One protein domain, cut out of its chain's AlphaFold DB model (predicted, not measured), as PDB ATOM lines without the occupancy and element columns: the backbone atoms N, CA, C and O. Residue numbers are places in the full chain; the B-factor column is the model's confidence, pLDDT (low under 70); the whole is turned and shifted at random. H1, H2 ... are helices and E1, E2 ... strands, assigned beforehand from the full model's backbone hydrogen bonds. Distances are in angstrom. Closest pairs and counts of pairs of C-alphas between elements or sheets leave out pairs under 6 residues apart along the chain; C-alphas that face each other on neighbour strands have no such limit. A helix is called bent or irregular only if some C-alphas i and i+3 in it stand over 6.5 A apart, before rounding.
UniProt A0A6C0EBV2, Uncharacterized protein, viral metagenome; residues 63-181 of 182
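This is residues 63 to 181 of the 182 residues of an uncharacterized protein of viral metagenome (UniProt A0A6C0EBV2). The long helix H7 runs along a slightly elongated, mostly helical body with a group of parts towards each end: H1, H5 and H6 at one, and H2, H3 and the small strand hairpin E1 and E2 at the other. H4 packs on the hairpin and also meets H1. The printed part has 119 residues, with seven named helices and two named strands in the order H1 H2 E1 E2 H3 H4 H5 H6 H7; the two-strand sheet is antiparallel. It is compact, with a radius of gyration of the C-alphas of 14.7 A, and spans 42 by 28 by 21 A.

H1, residues 63 to 79, begins at C-alpha (28.032, -5.008, 13.682) and is 21.5 A long. H2 is residues 85 to 90, E1 91 to 94, E2 97 to 100 and H3 104 to 109. H4, residues 117 to 130, is 19.9 A long, and H5, residues 134 to 148, 21.1 A. H6, residues 152 to 157, is only just irregular, with C-alphas 153 and 156 6.8 A apart. H7, residues 159 to 179, is 29.8 A long and ends at C-alpha (24.555, 30.715, 6.398).

H1, the hub, touches H5 about perpendicular at 77 degrees, closest at C-alphas Thr 68 and Arg 138, 5.7 A. It touches H6 at a shallow tilt of 29 degrees, closest at C-alphas Gln 64 and Trp 152, 6.2 A. Its residues 72 to 77 touch H4, closest at C-alphas Leu 76 and Ser 124, 5.8 A. The closest C-alphas of H4 and E2, Lys 123 and Val 98, are 6.2 A apart. In the hairpin E1 and E2, N 92 and O 99 are within hydrogen-bond range at 2.9 A. H7 touches H5 with residues 162 to 169, closest at C-alphas Ile 166 and Val 140, 6.9 A, and H2 with residues 170 to 175, closest at C-alphas Leu 174 and Tyr 90, 6.6 A. H2 and H3 only just touch, with 3 pairs of C-alphas within 8 A, the closest Lys 89 and Lys 107 at 5.6 A. Every O i to N i+4 pair is within hydrogen-bond range in H1, H3, H4, H5 and H7; H2 and H6 each have 0 of 2, with 3 of 3 and 2 of 3 O i to N i+3 pairs.

The C-alphas farthest apart, Asp 95 and Asn 149, are 45.4 A apart. The printed part has no cut and no long link. Its mean pLDDT is 94.6, and no printed residue is under 70.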
ATOM      1  N   ILE A  63      29.163  -5.235  14.592       93.62
ATOM      2  CA  ILE A  63      28.032  -5.008  13.682       93.62
ATOM      3  C   ILE A  63      27.755  -3.514  13.529       93.62
ATOM      4  O   ILE A  63      27.599  -3.022  12.414       93.62
ATOM      5  N   GLN A  64      27.744  -2.766  14.633       95.19
ATOM      6  CA  GLN A  64      27.535  -1.318  14.575       95.19
ATOM      7  C   GLN A  64      28.628  -0.623  13.759       95.19
ATOM      8  O   GLN A  64      28.335   0.275  12.966       95.19
ATOM      9  N   LYS A  65      29.889  -1.032  13.943       96.31
ATOM     10  CA  LYS A  65      31.033  -0.503  13.199       96.31
ATOM     11  C   LYS A  65      30.913  -0.819  11.708       96.31
ATOM     12  O   LYS A  65      31.004   0.111  10.909       96.31
ATOM     13  N   ASP A  66      30.672  -2.075  11.356       96.31
ATOM     14  CA  ASP A  66      30.642  -2.544   9.969       96.31
ATOM     15  C   ASP A  66      29.469  -1.930   9.205       96.31
ATOM     16  O   ASP A  66      29.645  -1.423   8.099       96.31
ATOM     17  N   VAL A  67      28.284  -1.865   9.821       96.88
ATOM     18  CA  VAL A  67      27.121  -1.186   9.230       96.88
ATOM     19  C   VAL A  67      27.391   0.309   9.062       96.88
ATOM     20  O   VAL A  67      27.045   0.882   8.031       96.88
ATOM     21  N   THR A  68      28.037   0.956  10.038       98.00
ATOM     22  CA  THR A  68      28.398   2.378   9.924       98.00
ATOM     23  C   THR A  68      29.362   2.616   8.764       98.00
ATOM     24  O   THR A  68      29.153   3.544   7.984       98.00
ATOM     25  N   GLU A  69      30.407   1.798   8.635       97.88
ATOM     26  CA  GLU A  69      31.380   1.903   7.543       97.88
ATOM     27  C   GLU A  69      30.722   1.632   6.191       97.88
ATOM     28  O   GLU A  69      30.856   2.449   5.280       97.88
ATOM     29  N   TYR A  70      29.935   0.561   6.090       97.88
ATOM     30  CA  TYR A  70      29.179   0.218   4.890       97.88
ATOM     31  C   TYR A  70      28.292   1.375   4.424       97.88
ATOM     32  O   TYR A  70      28.387   1.804   3.275       97.88
ATOM     33  N   ILE A  71      27.456   1.920   5.314       98.31
ATOM     34  CA  ILE A  71      26.556   3.024   4.968       98.31
ATOM     35  C   ILE A  71      27.342   4.287   4.615       98.31
ATOM     36  O   ILE A  71      26.964   4.989   3.676       98.31
ATOM     37  N   ARG A  72      28.434   4.589   5.329       98.06
ATOM     38  CA  ARG A  72      29.275   5.753   5.026       98.06
ATOM     39  C   ARG A  72      29.865   5.651   3.623       98.06
ATOM     40  O   ARG A  72      29.671   6.573   2.838       98.06
ATOM     41  N   TYR A  73      30.534   4.548   3.295       98.12
ATOM     42  CA  TYR A  73      31.135   4.365   1.971       98.12
ATOM     43  C   TYR A  73      30.076   4.347   0.878       98.12
ATOM     44  O   TYR A  73      30.180   5.076  -0.098       98.12
ATOM     45  N   LYS A  74      28.971   3.631   1.090       97.75
ATOM     46  CA  LYS A  74      27.852   3.630   0.145       97.75
ATOM     47  C   LYS A  74      27.257   5.022  -0.075       97.75
ATOM     48  O   LYS A  74      26.848   5.346  -1.189       97.75
ATOM     49  N   THR A  75      27.227   5.854   0.964       97.94
ATOM     50  CA  THR A  75      26.810   7.250   0.833       97.94
ATOM     51  C   THR A  75      27.770   8.021  -0.067       97.94
ATOM     52  O   THR A  75      27.308   8.655  -1.010       97.94
ATOM     53  N   LEU A  76      29.073   7.974   0.220       97.56
ATOM     54  CA  LEU A  76      30.100   8.774  -0.458       97.56
ATOM     55  C   LEU A  76      30.365   8.316  -1.901       97.56
ATOM     56  O   LEU A  76      30.557   9.157  -2.774       97.56
ATOM     57  N   ASP A  77      30.305   7.009  -2.154       95.88
ATOM     58  CA  ASP A  77      30.718   6.411  -3.429       95.88
ATOM     59  C   ASP A  77      29.556   6.170  -4.390       95.88
ATOM     60  O   ASP A  77      29.765   6.000  -5.588       95.88
ATOM     61  N   LYS A  78      28.322   6.117  -3.878       96.31
ATOM     62  CA  LYS A  78      27.141   5.809  -4.690       96.31
ATOM     63  C   LYS A  78      26.054   6.855  -4.539       96.31
ATOM     64  O   LYS A  78      25.758   7.581  -5.485       96.31
ATOM     65  N   TRP A  79      25.465   6.970  -3.350       97.88
ATOM     66  CA  TRP A  79      24.292   7.831  -3.191       97.88
ATOM     67  C   TRP A  79      24.599   9.306  -3.447       97.88
ATOM     68  O   TRP A  79      23.729  10.027  -3.921       97.88
ATOM     69  N   LEU A  80      25.819   9.762  -3.164       96.31
ATOM     70  CA  LEU A  80      26.227  11.139  -3.412       96.31
ATOM     71  C   LEU A  80      26.261  11.487  -4.905       96.31
ATOM     72  O   LEU A  80      25.902  12.607  -5.262       96.31
ATOM     73  N   TYR A  81      26.649  10.550  -5.769       94.56
ATOM     74  CA  TYR A  81      26.740  10.778  -7.215       94.56
ATOM     75  C   TYR A  81      25.428  10.505  -7.952       94.56
ATOM     76  O   TYR A  81      25.155  11.172  -8.954       94.56
ATOM     77  N   ASP A  82      24.617   9.583  -7.434       94.00
ATOM     78  CA  ASP A  82      23.351   9.176  -8.044       94.00
ATOM     79  C   ASP A  82      22.180  10.006  -7.489       94.00
ATOM     80  O   ASP A  82      21.653  10.900  -8.153       94.00
ATOM     81  N   ASP A  83      21.798   9.741  -6.239       94.75
ATOM     82  CA  ASP A  83      20.559  10.239  -5.630       94.75
ATOM     83  C   ASP A  83      20.694  11.681  -5.102       94.75
ATOM     84  O   ASP A  83      19.765  12.487  -5.162       94.75
ATOM     85  N   MET A  84      21.872  12.032  -4.586       95.50
ATOM     86  CA  MET A  84      22.134  13.280  -3.863       95.50
ATOM     87  C   MET A  84      23.097  14.209  -4.602       95.50
ATOM     88  O   MET A  84      23.651  15.133  -4.001       95.50
ATOM     89  N   LYS A  85      23.257  14.022  -5.918       94.50
ATOM     90  CA  LYS A  85      24.197  14.789  -6.751       94.50
ATOM     91  C   LYS A  85      24.067  16.291  -6.552       94.50
ATOM     92  O   LYS A  85      25.056  17.009  -6.492       94.50
ATOM     93  N   TYR A  86      22.842  16.780  -6.383       94.31
ATOM     94  CA  TYR A  86      22.562  18.199  -6.181       94.31
ATOM     95  C   TYR A  86      23.236  18.803  -4.930       94.31
ATOM     96  O   TYR A  86      23.444  20.017  -4.890       94.31
ATOM     97  N   LEU A  87      23.596  17.996  -3.922       95.94
ATOM     98  CA  LEU A  87      24.336  18.451  -2.740       95.94
ATOM     99  C   LEU A  87      25.766  18.883  -3.085       95.94
ATOM    100  O   LEU A  87      26.306  19.771  -2.429       95.94
ATOM    101  N   LEU A  88      26.349  18.348  -4.160       95.38
ATOM    102  CA  LEU A  88      27.680  18.742  -4.627       95.38
ATOM    103  C   LEU A  88      27.728  20.194  -5.126       95.38
ATOM    104  O   LEU A  88      28.801  20.789  -5.145       95.38
ATOM    105  N   LYS A  89      26.579  20.816  -5.444       95.06
ATOM    106  CA  LYS A  89      26.511  22.247  -5.814       95.06
ATOM    107  C   LYS A  89      26.930  23.179  -4.683       95.06
ATOM    108  O   LYS A  89      27.304  24.319  -4.937       95.06
ATOM    109  N   TYR A  90      26.855  22.714  -3.437       95.06
ATOM    110  CA  TYR A  90      27.300  23.485  -2.279       95.06
ATOM    111  C   TYR A  90      28.825  23.551  -2.163       95.06
ATOM    112  O   TYR A  90      29.325  24.296  -1.325       95.06
ATOM    113  N   LEU A  91      29.559  22.794  -2.980       95.38
ATOM    114  CA  LEU A  91      31.011  22.703  -2.938       95.38
ATOM    115  C   LEU A  91      31.610  23.128  -4.278       95.38
ATOM    116  O   LEU A  91      31.142  22.725  -5.347       95.38
ATOM    117  N   VAL A  92      32.684  23.905  -4.215       94.62
ATOM    118  CA  VAL A  92      33.487  24.296  -5.379       94.62
ATOM    119  C   VAL A  92      34.925  23.865  -5.157       94.62
ATOM    120  O   VAL A  92      35.409  23.859  -4.022       94.62
ATOM    121  N   VAL A  93      35.592  23.493  -6.244       93.56
ATOM    122  CA  VAL A  93      37.038  23.283  -6.249       93.56
ATOM    123  C   VAL A  93      37.670  24.586  -6.711       93.56
ATOM    124  O   VAL A  93      37.359  25.079  -7.790       93.56
ATOM    125  N   ASP A  94      38.516  25.156  -5.868       90.19
ATOM    126  CA  ASP A  94      39.199  26.422  -6.103       90.19
ATOM    127  C   ASP A  94      40.673  26.219  -5.753       90.19
ATOM    128  O   ASP A  94      40.991  25.790  -4.641       90.19
ATOM    129  N   ASP A  95      41.561  26.421  -6.726       88.69
ATOM    130  CA  ASP A  95      43.002  26.151  -6.598       88.69
ATOM    131  C   ASP A  95      43.317  24.739  -6.047       88.69
ATOM    132  O   ASP A  95      44.101  24.530  -5.121       88.69
ATOM    133  N   GLY A  96      42.600  23.734  -6.561       88.44
ATOM    134  CA  GLY A  96      42.754  22.335  -6.156       88.44
ATOM    135  C   GLY A  96      42.212  21.988  -4.764       88.44
ATOM    136  O   GLY A  96      42.259  20.815  -4.391       88.44
ATOM    137  N   LYS A  97      41.660  22.954  -4.018       92.31
ATOM    138  CA  LYS A  97      41.061  22.754  -2.692       92.31
ATOM    139  C   LYS A  97      39.545  22.852  -2.754       92.31
ATOM    140  O   LYS A  97      38.985  23.701  -3.443       92.31
ATOM    141  N   VAL A  98      38.867  22.010  -1.982       95.06
ATOM    142  CA  VAL A  98      37.407  22.066  -1.868       95.06
ATOM    143  C   VAL A  98      37.011  23.083  -0.815       95.06
ATOM    144  O   VAL A  98      37.507  23.066   0.314       95.06
ATOM    145  N   ARG A  99      36.069  23.953  -1.167       93.56
ATOM    146  CA  ARG A  99      35.429  24.873  -0.230       93.56
ATOM    147  C   ARG A  99      33.923  24.893  -0.434       93.56
ATOM    148  O   ARG A  99      33.426  24.704  -1.541       93.56
ATOM    149  N   VAL A 100      33.199  25.188   0.640       93.94
ATOM    150  CA  VAL A 100      31.773  25.518   0.555       93.94
ATOM    151  C   VAL A 100      31.609  26.835  -0.208       93.94
ATOM    152  O   VAL A 100      32.421  27.755  -0.034       93.94
ATOM    153  N   VAL A 101      30.579  26.911  -1.052       93.56
ATOM    154  CA  VAL A 101      30.151  28.146  -1.729       93.56
ATOM    155  C   VAL A 101      29.958  29.279  -0.719       93.56
ATOM    156  O   VAL A 101      29.625  29.040   0.441       93.56
ATOM    157  N   ARG A 102      30.203  30.515  -1.148       88.69
ATOM    158  CA  ARG A 102      30.110  31.723  -0.319       88.69
ATOM    159  C   ARG A 102      28.745  32.384  -0.380       88.69
ATOM    160  O   ARG A 102      28.436  33.147   0.508       88.69
ATOM    161  N   SER A 103      27.966  32.143  -1.431       88.19
ATOM    162  CA  SER A 103      26.650  32.763  -1.603       88.19
ATOM    163  C   SER A 103      25.692  31.833  -2.341       88.19
ATOM    164  O   SER A 103      26.114  30.917  -3.056       88.19
ATOM    165  N   SER A 104      24.384  32.093  -2.231       86.75
ATOM    166  CA  SER A 104      23.390  31.344  -3.013       86.75
ATOM    167  C   SER A 104      23.603  31.497  -4.521       86.75
ATOM    168  O   SER A 104      23.390  30.538  -5.255       86.75
ATOM    169  N   LYS A 105      24.077  32.666  -4.974       87.69
ATOM    170  CA  LYS A 105      24.358  32.916  -6.391       87.69
ATOM    171  C   LYS A 105      25.469  32.003  -6.913       87.69
ATOM    172  O   LYS A 105      25.277  31.332  -7.918       87.69
ATOM    173  N   GLU A 106      26.575  31.888  -6.173       88.56
ATOM    174  CA  GLU A 106      27.669  30.966  -6.521       88.56
ATOM    175  C   GLU A 106      27.181  29.509  -6.575       88.56
ATOM    176  O   GLU A 106      27.570  28.759  -7.464       88.56
ATOM    177  N   LYS A 107      26.269  29.114  -5.675       90.06
ATOM    178  CA  LYS A 107      25.646  27.778  -5.686       90.06
ATOM    179  C   LYS A 107      24.825  27.510  -6.950       90.06
ATOM    180  O   LYS A 107      24.788  26.373  -7.422       90.06
ATOM    181  N   ASP A 108      24.100  28.512  -7.435       88.44
ATOM    182  CA  ASP A 108      23.221  28.372  -8.597       88.44
ATOM    183  C   ASP A 108      24.022  28.393  -9.910       88.44
ATOM    184  O   ASP A 108      23.704  27.637 -10.832       88.44
ATOM    185  N   ASP A 109      25.117  29.156  -9.941       89.19
ATOM    186  CA  ASP A 109      26.068  29.205 -11.055       89.19
ATOM    187  C   ASP A 109      26.974  27.954 -11.119       89.19
ATOM    188  O   ASP A 109      27.469  27.593 -12.191       89.19
ATOM    189  N   ASN A 110      27.154  27.244  -9.998       90.38
ATOM    190  CA  ASN A 110      27.959  26.026  -9.905       90.38
ATOM    191  C   ASN A 110      27.289  24.826 -10.605       90.38
ATOM    192  O   ASN A 110      26.343  24.197 -10.105       90.38
ATOM    193  N   LYS A 111      27.808  24.479 -11.785       90.31
ATOM    194  CA  LYS A 111      27.326  23.362 -12.603       90.31
ATOM    195  C   LYS A 111      28.154  22.106 -12.344       90.31
ATOM    196  O   LYS A 111      29.247  21.952 -12.863       90.31
ATOM    197  N   ILE A 112      27.559  21.129 -11.663       89.25
ATOM    198  CA  ILE A 112      28.204  19.821 -11.428       89.25
ATOM    199  C   ILE A 112      28.517  19.084 -12.741       89.25
ATOM    200  O   ILE A 112      29.410  18.254 -12.804       89.25
ATOM    201  N   SER A 113      27.782  19.369 -13.821       86.75
ATOM    202  CA  SER A 113      28.028  18.753 -15.129       86.75
ATOM    203  C   SER A 113      29.348  19.177 -15.778       86.75
ATOM    204  O   SER A 113      29.771  18.512 -16.716       86.75
ATOM    205  N   SER A 114      29.956  20.286 -15.341       87.75
ATOM    206  CA  SER A 114      31.273  20.723 -15.821       87.75
ATOM    207  C   SER A 114      32.427  20.270 -14.927       87.75
ATOM    208  O   SER A 114      33.575  20.476 -15.307       87.75
ATOM    209  N   ASP A 115      32.141  19.677 -13.765       89.62
ATOM    210  CA  ASP A 115      33.179  19.140 -12.887       89.62
ATOM    211  C   ASP A 115      33.835  17.916 -13.541       89.62
ATOM    212  O   ASP A 115      33.153  17.053 -14.105       89.62
ATOM    213  N   SER A 116      35.159  17.813 -13.432       92.62
ATOM    214  CA  SER A 116      35.860  16.579 -13.788       92.62
ATOM    215  C   SER A 116      35.589  15.484 -12.751       92.62
ATOM    216  O   SER A 116      35.212  15.770 -11.614       92.62
ATOM    217  N   THR A 117      35.840  14.216 -13.093       92.88
ATOM    218  CA  THR A 117      35.743  13.109 -12.120       92.88
ATOM    219  C   THR A 117      36.606  13.364 -10.881       92.88
ATOM    220  O   THR A 117      36.144  13.158  -9.766       92.88
ATOM    221  N   SER A 118      37.813  13.914 -11.064       94.06
ATOM    222  CA  SER A 118      38.705  14.255  -9.951       94.06
ATOM    223  C   SER A 118      38.128  15.351  -9.046       94.06
ATOM    224  O   SER A 118      38.319  15.316  -7.833       94.06
ATOM    225  N   ASP A 119      37.392  16.318  -9.599       94.38
ATOM    226  CA  ASP A 119      36.742  17.356  -8.793       94.38
ATOM    227  C   ASP A 119      35.577  16.788  -7.981       94.38
ATOM    228  O   ASP A 119      35.375  17.171  -6.827       94.38
ATOM    229  N   LEU A 120      34.823  15.856  -8.567       94.75
ATOM    230  CA  LEU A 120      33.733  15.154  -7.892       94.75
ATOM    231  C   LEU A 120      34.252  14.298  -6.728       94.75
ATOM    232  O   LEU A 120      33.691  14.375  -5.634       94.75
ATOM    233  N   GLU A 121      35.344  13.563  -6.941       95.38
ATOM    234  CA  GLU A 121      36.022  12.773  -5.905       95.38
ATOM    235  C   GLU A 121      36.479  13.659  -4.748       95.38
ATOM    236  O   GLU A 121      36.076  13.432  -3.609       95.38
ATOM    237  N   LYS A 122      37.185  14.761  -5.032       96.44
ATOM    238  CA  LYS A 122      37.609  15.714  -3.992       96.44
ATOM    239  C   LYS A 122      36.427  16.243  -3.183       96.44
ATOM    240  O   LYS A 122      36.523  16.397  -1.965       96.44
ATOM    241  N   LYS A 123      35.302  16.555  -3.837       96.44
ATOM    242  CA  LYS A 123      34.085  17.015  -3.146       96.44
ATOM    243  C   LYS A 123      33.502  15.922  -2.245       96.44
ATOM    244  O   LYS A 123      33.050  16.243  -1.144       96.44
ATOM    245  N   SER A 124      33.516  14.664  -2.686       97.06
ATOM    246  CA  SER A 124      33.099  13.523  -1.866       97.06
ATOM    247  C   SER A 124      34.016  13.327  -0.661       97.06
ATOM    248  O   SER A 124      33.525  13.269   0.470       97.06
ATOM    249  N   ASP A 125      35.333  13.374  -0.864       97.00
ATOM    250  CA  ASP A 125      36.334  13.291   0.205       97.00
ATOM    251  C   ASP A 125      36.124  14.396   1.240       97.00
ATOM    252  O   ASP A 125      36.019  14.131   2.439       97.00
ATOM    253  N   TYR A 126      35.923  15.638   0.784       97.31
ATOM    254  CA  TYR A 126      35.619  16.761   1.669       97.31
ATOM    255  C   TYR A 126      34.390  16.488   2.545       97.31
ATOM    256  O   TYR A 126      34.420  16.761   3.750       97.31
ATOM    257  N   ILE A 127      33.314  15.933   1.973       97.31
ATOM    258  CA  ILE A 127      32.117  15.543   2.733       97.31
ATOM    259  C   ILE A 127      32.466  14.442   3.733       97.31
ATOM    260  O   ILE A 127      32.092  14.560   4.903       97.31
ATOM    261  N   GLY A 128      33.182  13.403   3.311       97.06
ATOM    262  CA  GLY A 128      33.551  12.259   4.143       97.06
ATOM    263  C   GLY A 128      34.485  12.595   5.307       97.06
ATOM    264  O   GLY A 128      34.430  11.916   6.338       97.06
ATOM    265  N   GLU A 129      35.311  13.629   5.162       97.12
ATOM    266  CA  GLU A 129      36.287  14.079   6.162       97.12
ATOM    267  C   GLU A 129      35.741  15.168   7.091       97.12
ATOM    268  O   GLU A 129      36.060  15.176   8.278       97.12
ATOM    269  N   ASN A 130      34.898  16.076   6.585       96.12
ATOM    270  CA  ASN A 130      34.500  17.276   7.334       96.12
ATOM    271  C   ASN A 130      33.038  17.262   7.801       96.12
ATOM    272  O   ASN A 130      32.700  17.922   8.786       96.12
ATOM    273  N   ILE A 131      32.145  16.548   7.109       96.56
ATOM    274  CA  ILE A 131      30.690  16.647   7.334       96.56
ATOM    275  C   ILE A 131      30.104  15.316   7.814       96.56
ATOM    276  O   ILE A 131      29.383  15.269   8.821       96.56
ATOM    277  N   LEU A 132      30.413  14.241   7.095       97.69
ATOM    278  CA  LEU A 132      29.926  12.881   7.295       97.69
ATOM    279  C   LEU A 132      31.078  11.956   7.705       97.69
ATOM    280  O   LEU A 132      31.362  10.929   7.084       97.69
ATOM    281  N   THR A 133      31.751  12.333   8.793       97.94
ATOM    282  CA  THR A 133      32.759  11.476   9.420       97.94
ATOM    283  C   THR A 133      32.127  10.177   9.914       97.94
ATOM    284  O   THR A 133      30.902  10.053  10.030       97.94
ATOM    285  N   LYS A 134      32.958   9.187  10.243       97.25
ATOM    286  CA  LYS A 134      32.491   7.911  10.798       97.25
ATOM    287  C   LYS A 134      31.602   8.108  12.031       97.25
ATOM    288  O   LYS A 134      30.509   7.548  12.089       97.25
ATOM    289  N   ASP A 135      32.015   8.974  12.953       97.31
ATOM    290  CA  ASP A 135      31.244   9.271  14.164       97.31
ATOM    291  C   ASP A 135      29.919   9.960  13.839       97.31
ATOM    292  O   ASP A 135      28.879   9.590  14.374       97.31
ATOM    293  N   LYS A 136      29.919  10.911  12.895       98.00
ATOM    294  CA  LYS A 136      28.684  11.588  12.473       98.00
ATOM    295  C   LYS A 136      27.732  10.660  11.739       98.00
ATOM    296  O   LYS A 136      26.524  10.766  11.932       98.00
ATOM    297  N   THR A 137      28.259   9.727  10.954       98.19
ATOM    298  CA  THR A 137      27.452   8.672  10.336       98.19
ATOM    299  C   THR A 137      26.793   7.833  11.423       98.19
ATOM    300  O   THR A 137      25.573   7.687  11.423       98.19
ATOM    301  N   ARG A 138      27.568   7.364  12.409       97.62
ATOM    302  CA  ARG A 138      27.045   6.597  13.545       97.62
ATOM    303  C   ARG A 138      25.966   7.368  14.305       97.62
ATOM    304  O   ARG A 138      24.918   6.800  14.593       97.62
ATOM    305  N   ASP A 139      26.182   8.654  14.575       97.88
ATOM    306  CA  ASP A 139      25.205   9.524  15.242       97.88
ATOM    307  C   ASP A 139      23.876   9.587  14.469       97.88
ATOM    308  O   ASP A 139      22.800   9.514  15.069       97.88
ATOM    309  N   VAL A 140      23.929   9.721  13.138       97.81
ATOM    310  CA  VAL A 140      22.735   9.728  12.274       97.81
ATOM    311  C   VAL A 140      22.037   8.369  12.302       97.81
ATOM    312  O   VAL A 140      20.816   8.319  12.460       97.81
ATOM    313  N   LEU A 141      22.792   7.272  12.229       97.69
ATOM    314  CA  LEU A 141      22.241   5.919  12.308       97.69
ATOM    315  C   LEU A 141      21.570   5.655  13.661       97.69
ATOM    316  O   LEU A 141      20.439   5.184  13.696       97.69
ATOM    317  N   ILE A 142      22.179   6.059  14.777       96.94
ATOM    318  CA  ILE A 142      21.569   5.939  16.112       96.94
ATOM    319  C   ILE A 142      20.229   6.681  16.181       96.94
ATOM    320  O   ILE A 142      19.275   6.179  16.780       96.94
ATOM    321  N   ARG A 143      20.122   7.860  15.557       97.19
ATOM    322  CA  ARG A 143      18.844   8.592  15.492       97.19
ATOM    323  C   ARG A 143      17.787   7.809  14.724       97.19
ATOM    324  O   ARG A 143      16.653   7.755  15.184       97.19
ATOM    325  N   ILE A 144      18.157   7.182  13.608       97.00
ATOM    326  CA  ILE A 144      17.256   6.328  12.825       97.00
ATOM    327  C   ILE A 144      16.737   5.168  13.675       97.00
ATOM    328  O   ILE A 144      15.528   4.960  13.751       97.00
ATOM    329  N   LEU A 145      17.638   4.450  14.348       95.69
ATOM    330  CA  LEU A 145      17.280   3.296  15.176       95.69
ATOM    331  C   LEU A 145      16.286   3.695  16.271       95.69
ATOM    332  O   LEU A 145      15.261   3.042  16.438       95.69
ATOM    333  N   ARG A 146      16.536   4.823  16.950       95.94
ATOM    334  CA  ARG A 146      15.651   5.357  17.999       95.94
ATOM    335  C   ARG A 146      14.306   5.838  17.463       95.94
ATOM    336  O   ARG A 146      13.291   5.650  18.120       95.94
ATOM    337  N   GLN A 147      14.295   6.489  16.302       96.12
ATOM    338  CA  GLN A 147      13.088   7.099  15.747       96.12
ATOM    339  C   GLN A 147      12.144   6.069  15.118       96.12
ATOM    340  O   GLN A 147      10.930   6.212  15.224       96.12
ATOM    341  N   PHE A 148      12.692   5.052  14.453       94.62
ATOM    342  CA  PHE A 148      11.916   4.079  13.682       94.62
ATOM    343  C   PHE A 148      11.872   2.688  14.321       94.62
ATOM    344  O   PHE A 148      11.288   1.780  13.735       94.62
ATOM    345  N   ASN A 149      12.482   2.521  15.501       93.81
ATOM    346  CA  ASN A 149      12.604   1.245  16.205       93.81
ATOM    347  C   ASN A 149      13.158   0.127  15.300       93.81
ATOM    348  O   ASN A 149      12.597  -0.961  15.190       93.81
ATOM    349  N   VAL A 150      14.236   0.449  14.584       93.81
ATOM    350  CA  VAL A 150      14.945  -0.460  13.671       93.81
ATOM    351  C   VAL A 150      16.190  -0.988  14.381       93.81
ATOM    352  O   VAL A 150      16.736  -0.298  15.240       93.81
ATOM    353  N   LYS A 151      16.647  -2.192  14.023       93.81
ATOM    354  CA  LYS A 151      17.894  -2.782  14.530       93.81
ATOM    355  C   LYS A 151      19.071  -2.490  13.603       93.81
ATOM    356  O   LYS A 151      18.892  -2.271  12.406       93.81
ATOM    357  N   TRP A 152      20.292  -2.514  14.136       94.12
ATOM    358  CA  TRP A 152      21.504  -2.198  13.365       94.12
ATOM    359  C   TRP A 152      21.652  -3.032  12.090       94.12
ATOM    360  O   TRP A 152      21.929  -2.482  11.027       94.12
ATOM    361  N   PHE A 153      21.423  -4.341  12.182       91.94
ATOM    362  CA  PHE A 153      21.555  -5.263  11.052       91.94
ATOM    363  C   PHE A 153      20.460  -5.097   9.986       91.94
ATOM    364  O   PHE A 153      20.643  -5.543   8.860       91.94
ATOM    365  N   ASP A 154      19.357  -4.414  10.304       94.50
ATOM    366  CA  ASP A 154      18.273  -4.145   9.355       94.50
ATOM    367  C   ASP A 154      18.500  -2.861   8.543       94.50
ATOM    368  O   ASP A 154      17.830  -2.642   7.530       94.50
ATOM    369  N   LEU A 155      19.429  -1.991   8.964       95.62
ATOM    370  CA  LEU A 155      19.707  -0.728   8.273       95.62
ATOM    371  C   LEU A 155      20.118  -0.928   6.803       95.62
ATOM    372  O   LEU A 155      19.558  -0.227   5.957       95.62
ATOM    373  N   PRO A 156      21.007  -1.882   6.452       94.75
ATOM    374  CA  PRO A 156      21.355  -2.145   5.054       94.75
ATOM    375  C   PRO A 156      20.174  -2.618   4.202       94.75
ATOM    376  O   PRO A 156      20.200  -2.455   2.993       94.75
ATOM    377  N   HIS A 157      19.123  -3.178   4.806       95.69
ATOM    378  CA  HIS A 157      17.916  -3.596   4.086       95.69
ATOM    379  C   HIS A 157      16.900  -2.457   3.920       95.69
ATOM    380  O   HIS A 157      15.995  -2.543   3.090       95.69
ATOM    381  N   LYS A 158      17.045  -1.369   4.687       96.38
ATOM    382  CA  LYS A 158      16.160  -0.192   4.689       96.38
ATOM    383  C   LYS A 158      16.865   1.033   4.103       96.38
ATOM    384  O   LYS A 158      16.796   2.133   4.650       96.38
ATOM    385  N   GLU A 159      17.539   0.839   2.973       96.12
ATOM    386  CA  GLU A 159      18.407   1.846   2.351       96.12
ATOM    387  C   GLU A 159      17.710   3.168   2.058       96.12
ATOM    388  O   GLU A 159      18.293   4.213   2.312       96.12
ATOM    389  N   SER A 160      16.470   3.140   1.561       96.50
ATOM    390  CA  SER A 160      15.718   4.359   1.246       96.50
ATOM    391  C   SER A 160      15.573   5.260   2.470       96.50
ATOM    392  O   SER A 160      15.882   6.444   2.406       96.50
ATOM    393  N   LEU A 161      15.199   4.678   3.610       96.88
ATOM    394  CA  LEU A 161      15.056   5.400   4.868       96.88
ATOM    395  C   LEU A 161      16.395   5.972   5.340       96.88
ATOM    396  O   LEU A 161      16.466   7.128   5.761       96.88
ATOM    397  N   VAL A 162      17.458   5.166   5.283       97.81
ATOM    398  CA  VAL A 162      18.797   5.592   5.711       97.81
ATOM    399  C   VAL A 162      19.312   6.724   4.830       97.81
ATOM    400  O   VAL A 162      19.774   7.745   5.345       97.81
ATOM    401  N   ARG A 163      19.171   6.573   3.515       97.94
ATOM    402  CA  ARG A 163      19.550   7.567   2.519       97.94
ATOM    403  C   ARG A 163      18.818   8.883   2.740       97.94
ATOM    404  O   ARG A 163      19.485   9.904   2.862       97.94
ATOM    405  N   ASP A 164      17.495   8.869   2.885       97.50
ATOM    406  CA  ASP A 164      16.697  10.087   3.085       97.50
ATOM    407  C   ASP A 164      17.130  10.852   4.348       97.50
ATOM    408  O   ASP A 164      17.177  12.086   4.381       97.50
ATOM    409  N   MET A 165      17.462  10.126   5.415       97.75
ATOM    410  CA  MET A 165      17.906  10.717   6.678       97.75
ATOM    411  C   MET A 165      19.315  11.306   6.576       97.75
ATOM    412  O   MET A 165      19.566  12.397   7.101       97.75
ATOM    413  N   ILE A 166      20.220  10.629   5.871       97.94
ATOM    414  CA  ILE A 166      21.566  11.136   5.590       97.94
ATOM    415  C   ILE A 166      21.507  12.346   4.655       97.94
ATOM    416  O   ILE A 166      22.157  13.353   4.932       97.94
ATOM    417  N   GLU A 167      20.675  12.314   3.617       97.94
ATOM    418  CA  GLU A 167      20.455  13.436   2.702       97.94
ATOM    419  C   GLU A 167      20.003  14.684   3.460       97.94
ATOM    420  O   GLU A 167      20.582  15.766   3.313       97.94
ATOM    421  N   ARG A 168      19.000  14.539   4.336       97.69
ATOM    422  CA  ARG A 168      18.521  15.628   5.200       97.69
ATOM    423  C   ARG A 168      19.633  16.165   6.091       97.69
ATOM    424  O   ARG A 168      19.761  17.385   6.226       97.69
ATOM    425  N   TYR A 169      20.434  15.281   6.683       97.81
ATOM    426  CA  TYR A 169      21.570  15.666   7.518       97.81
ATOM    427  C   TYR A 169      22.609  16.474   6.727       97.81
ATOM    428  O   TYR A 169      22.960  17.583   7.140       97.81
ATOM    429  N   LEU A 170      23.053  15.966   5.574       97.75
ATOM    430  CA  LEU A 170      24.040  16.620   4.712       97.75
ATOM    431  C   LEU A 170      23.542  17.984   4.237       97.75
ATOM    432  O   LEU A 170      24.225  18.993   4.405       97.75
ATOM    433  N   LYS A 171      22.312  18.038   3.719       97.00
ATOM    434  CA  LYS A 171      21.671  19.276   3.267       97.00
ATOM    435  C   LYS A 171      21.601  20.316   4.376       97.00
ATOM    436  O   LYS A 171      21.893  21.485   4.136       97.00
ATOM    437  N   HIS A 172      21.218  19.909   5.585       96.75
ATOM    438  CA  HIS A 172      21.160  20.809   6.734       96.75
ATOM    439  C   HIS A 172      22.550  21.344   7.102       96.75
ATOM    440  O   HIS A 172      22.702  22.545   7.315       96.75
ATOM    441  N   LYS A 173      23.573  20.483   7.131       96.25
ATOM    442  CA  LYS A 173      24.952  20.881   7.453       96.25
ATOM    443  C   LYS A 173      25.558  21.822   6.416       96.25
ATOM    444  O   LYS A 173      26.102  22.850   6.805       96.25
ATOM    445  N   LEU A 174      25.406  21.517   5.129       94.94
ATOM    446  CA  LEU A 174      25.902  22.355   4.033       94.94
ATOM    447  C   LEU A 174      25.212  23.723   4.013       94.94
ATOM    448  O   LEU A 174      25.874  24.750   3.899       94.94
ATOM    449  N   LYS A 175      23.885  23.758   4.199       94.56
ATOM    450  CA  LYS A 175      23.143  25.022   4.315       94.56
ATOM    451  C   LYS A 175      23.574  25.845   5.522       94.56
ATOM    452  O   LYS A 175      23.678  27.058   5.406       94.56
ATOM    453  N   LYS A 176      23.818  25.197   6.663       94.25
ATOM    454  CA  LYS A 176      24.292  25.889   7.861       94.25
ATOM    455  C   LYS A 176      25.671  26.514   7.636       94.25
ATOM    456  O   LYS A 176      25.855  27.674   7.956       94.25
ATOM    457  N   GLN A 177      26.604  25.781   7.027       92.38
ATOM    458  CA  GLN A 177      27.936  26.313   6.713       92.38
ATOM    459  C   GLN A 177      27.911  27.479   5.719       92.38
ATOM    460  O   GLN A 177      28.794  28.328   5.777       92.38
ATOM    461  N   LEU A 178      26.930  27.509   4.813       90.94
ATOM    462  CA  LEU A 178      26.689  28.657   3.944       90.94
ATOM    463  C   LEU A 178      26.171  29.858   4.750       90.94
ATOM    464  O   LEU A 178      26.735  30.936   4.650       90.94
ATOM    465  N   ALA A 179      25.156  29.650   5.594       89.69
ATOM    466  CA  ALA A 179      24.555  30.715   6.398       89.69
ATOM    467  C   ALA A 179      25.505  31.307   7.453       89.69
ATOM    468  O   ALA A 179      25.421  32.490   7.736       89.69
ATOM    469  N   ASP A 180      26.415  30.509   8.020       87.00
ATOM    470  CA  ASP A 180      27.413  30.987   8.988       87.00
ATOM    471  C   ASP A 180      28.517  31.857   8.324       87.00
ATOM    472  O   ASP A 180      29.404  32.357   9.018       87.00
ATOM    473  N   ARG A 181      28.518  31.989   6.986       73.19
ATOM    474  CA  ARG A 181      29.512  32.741   6.198       73.19
ATOM    475  C   ARG A 181      28.959  33.989   5.498       73.19
ATOM    476  O   ARG A 181      29.780  34.775   5.024       73.19
TER     477      ARG A 181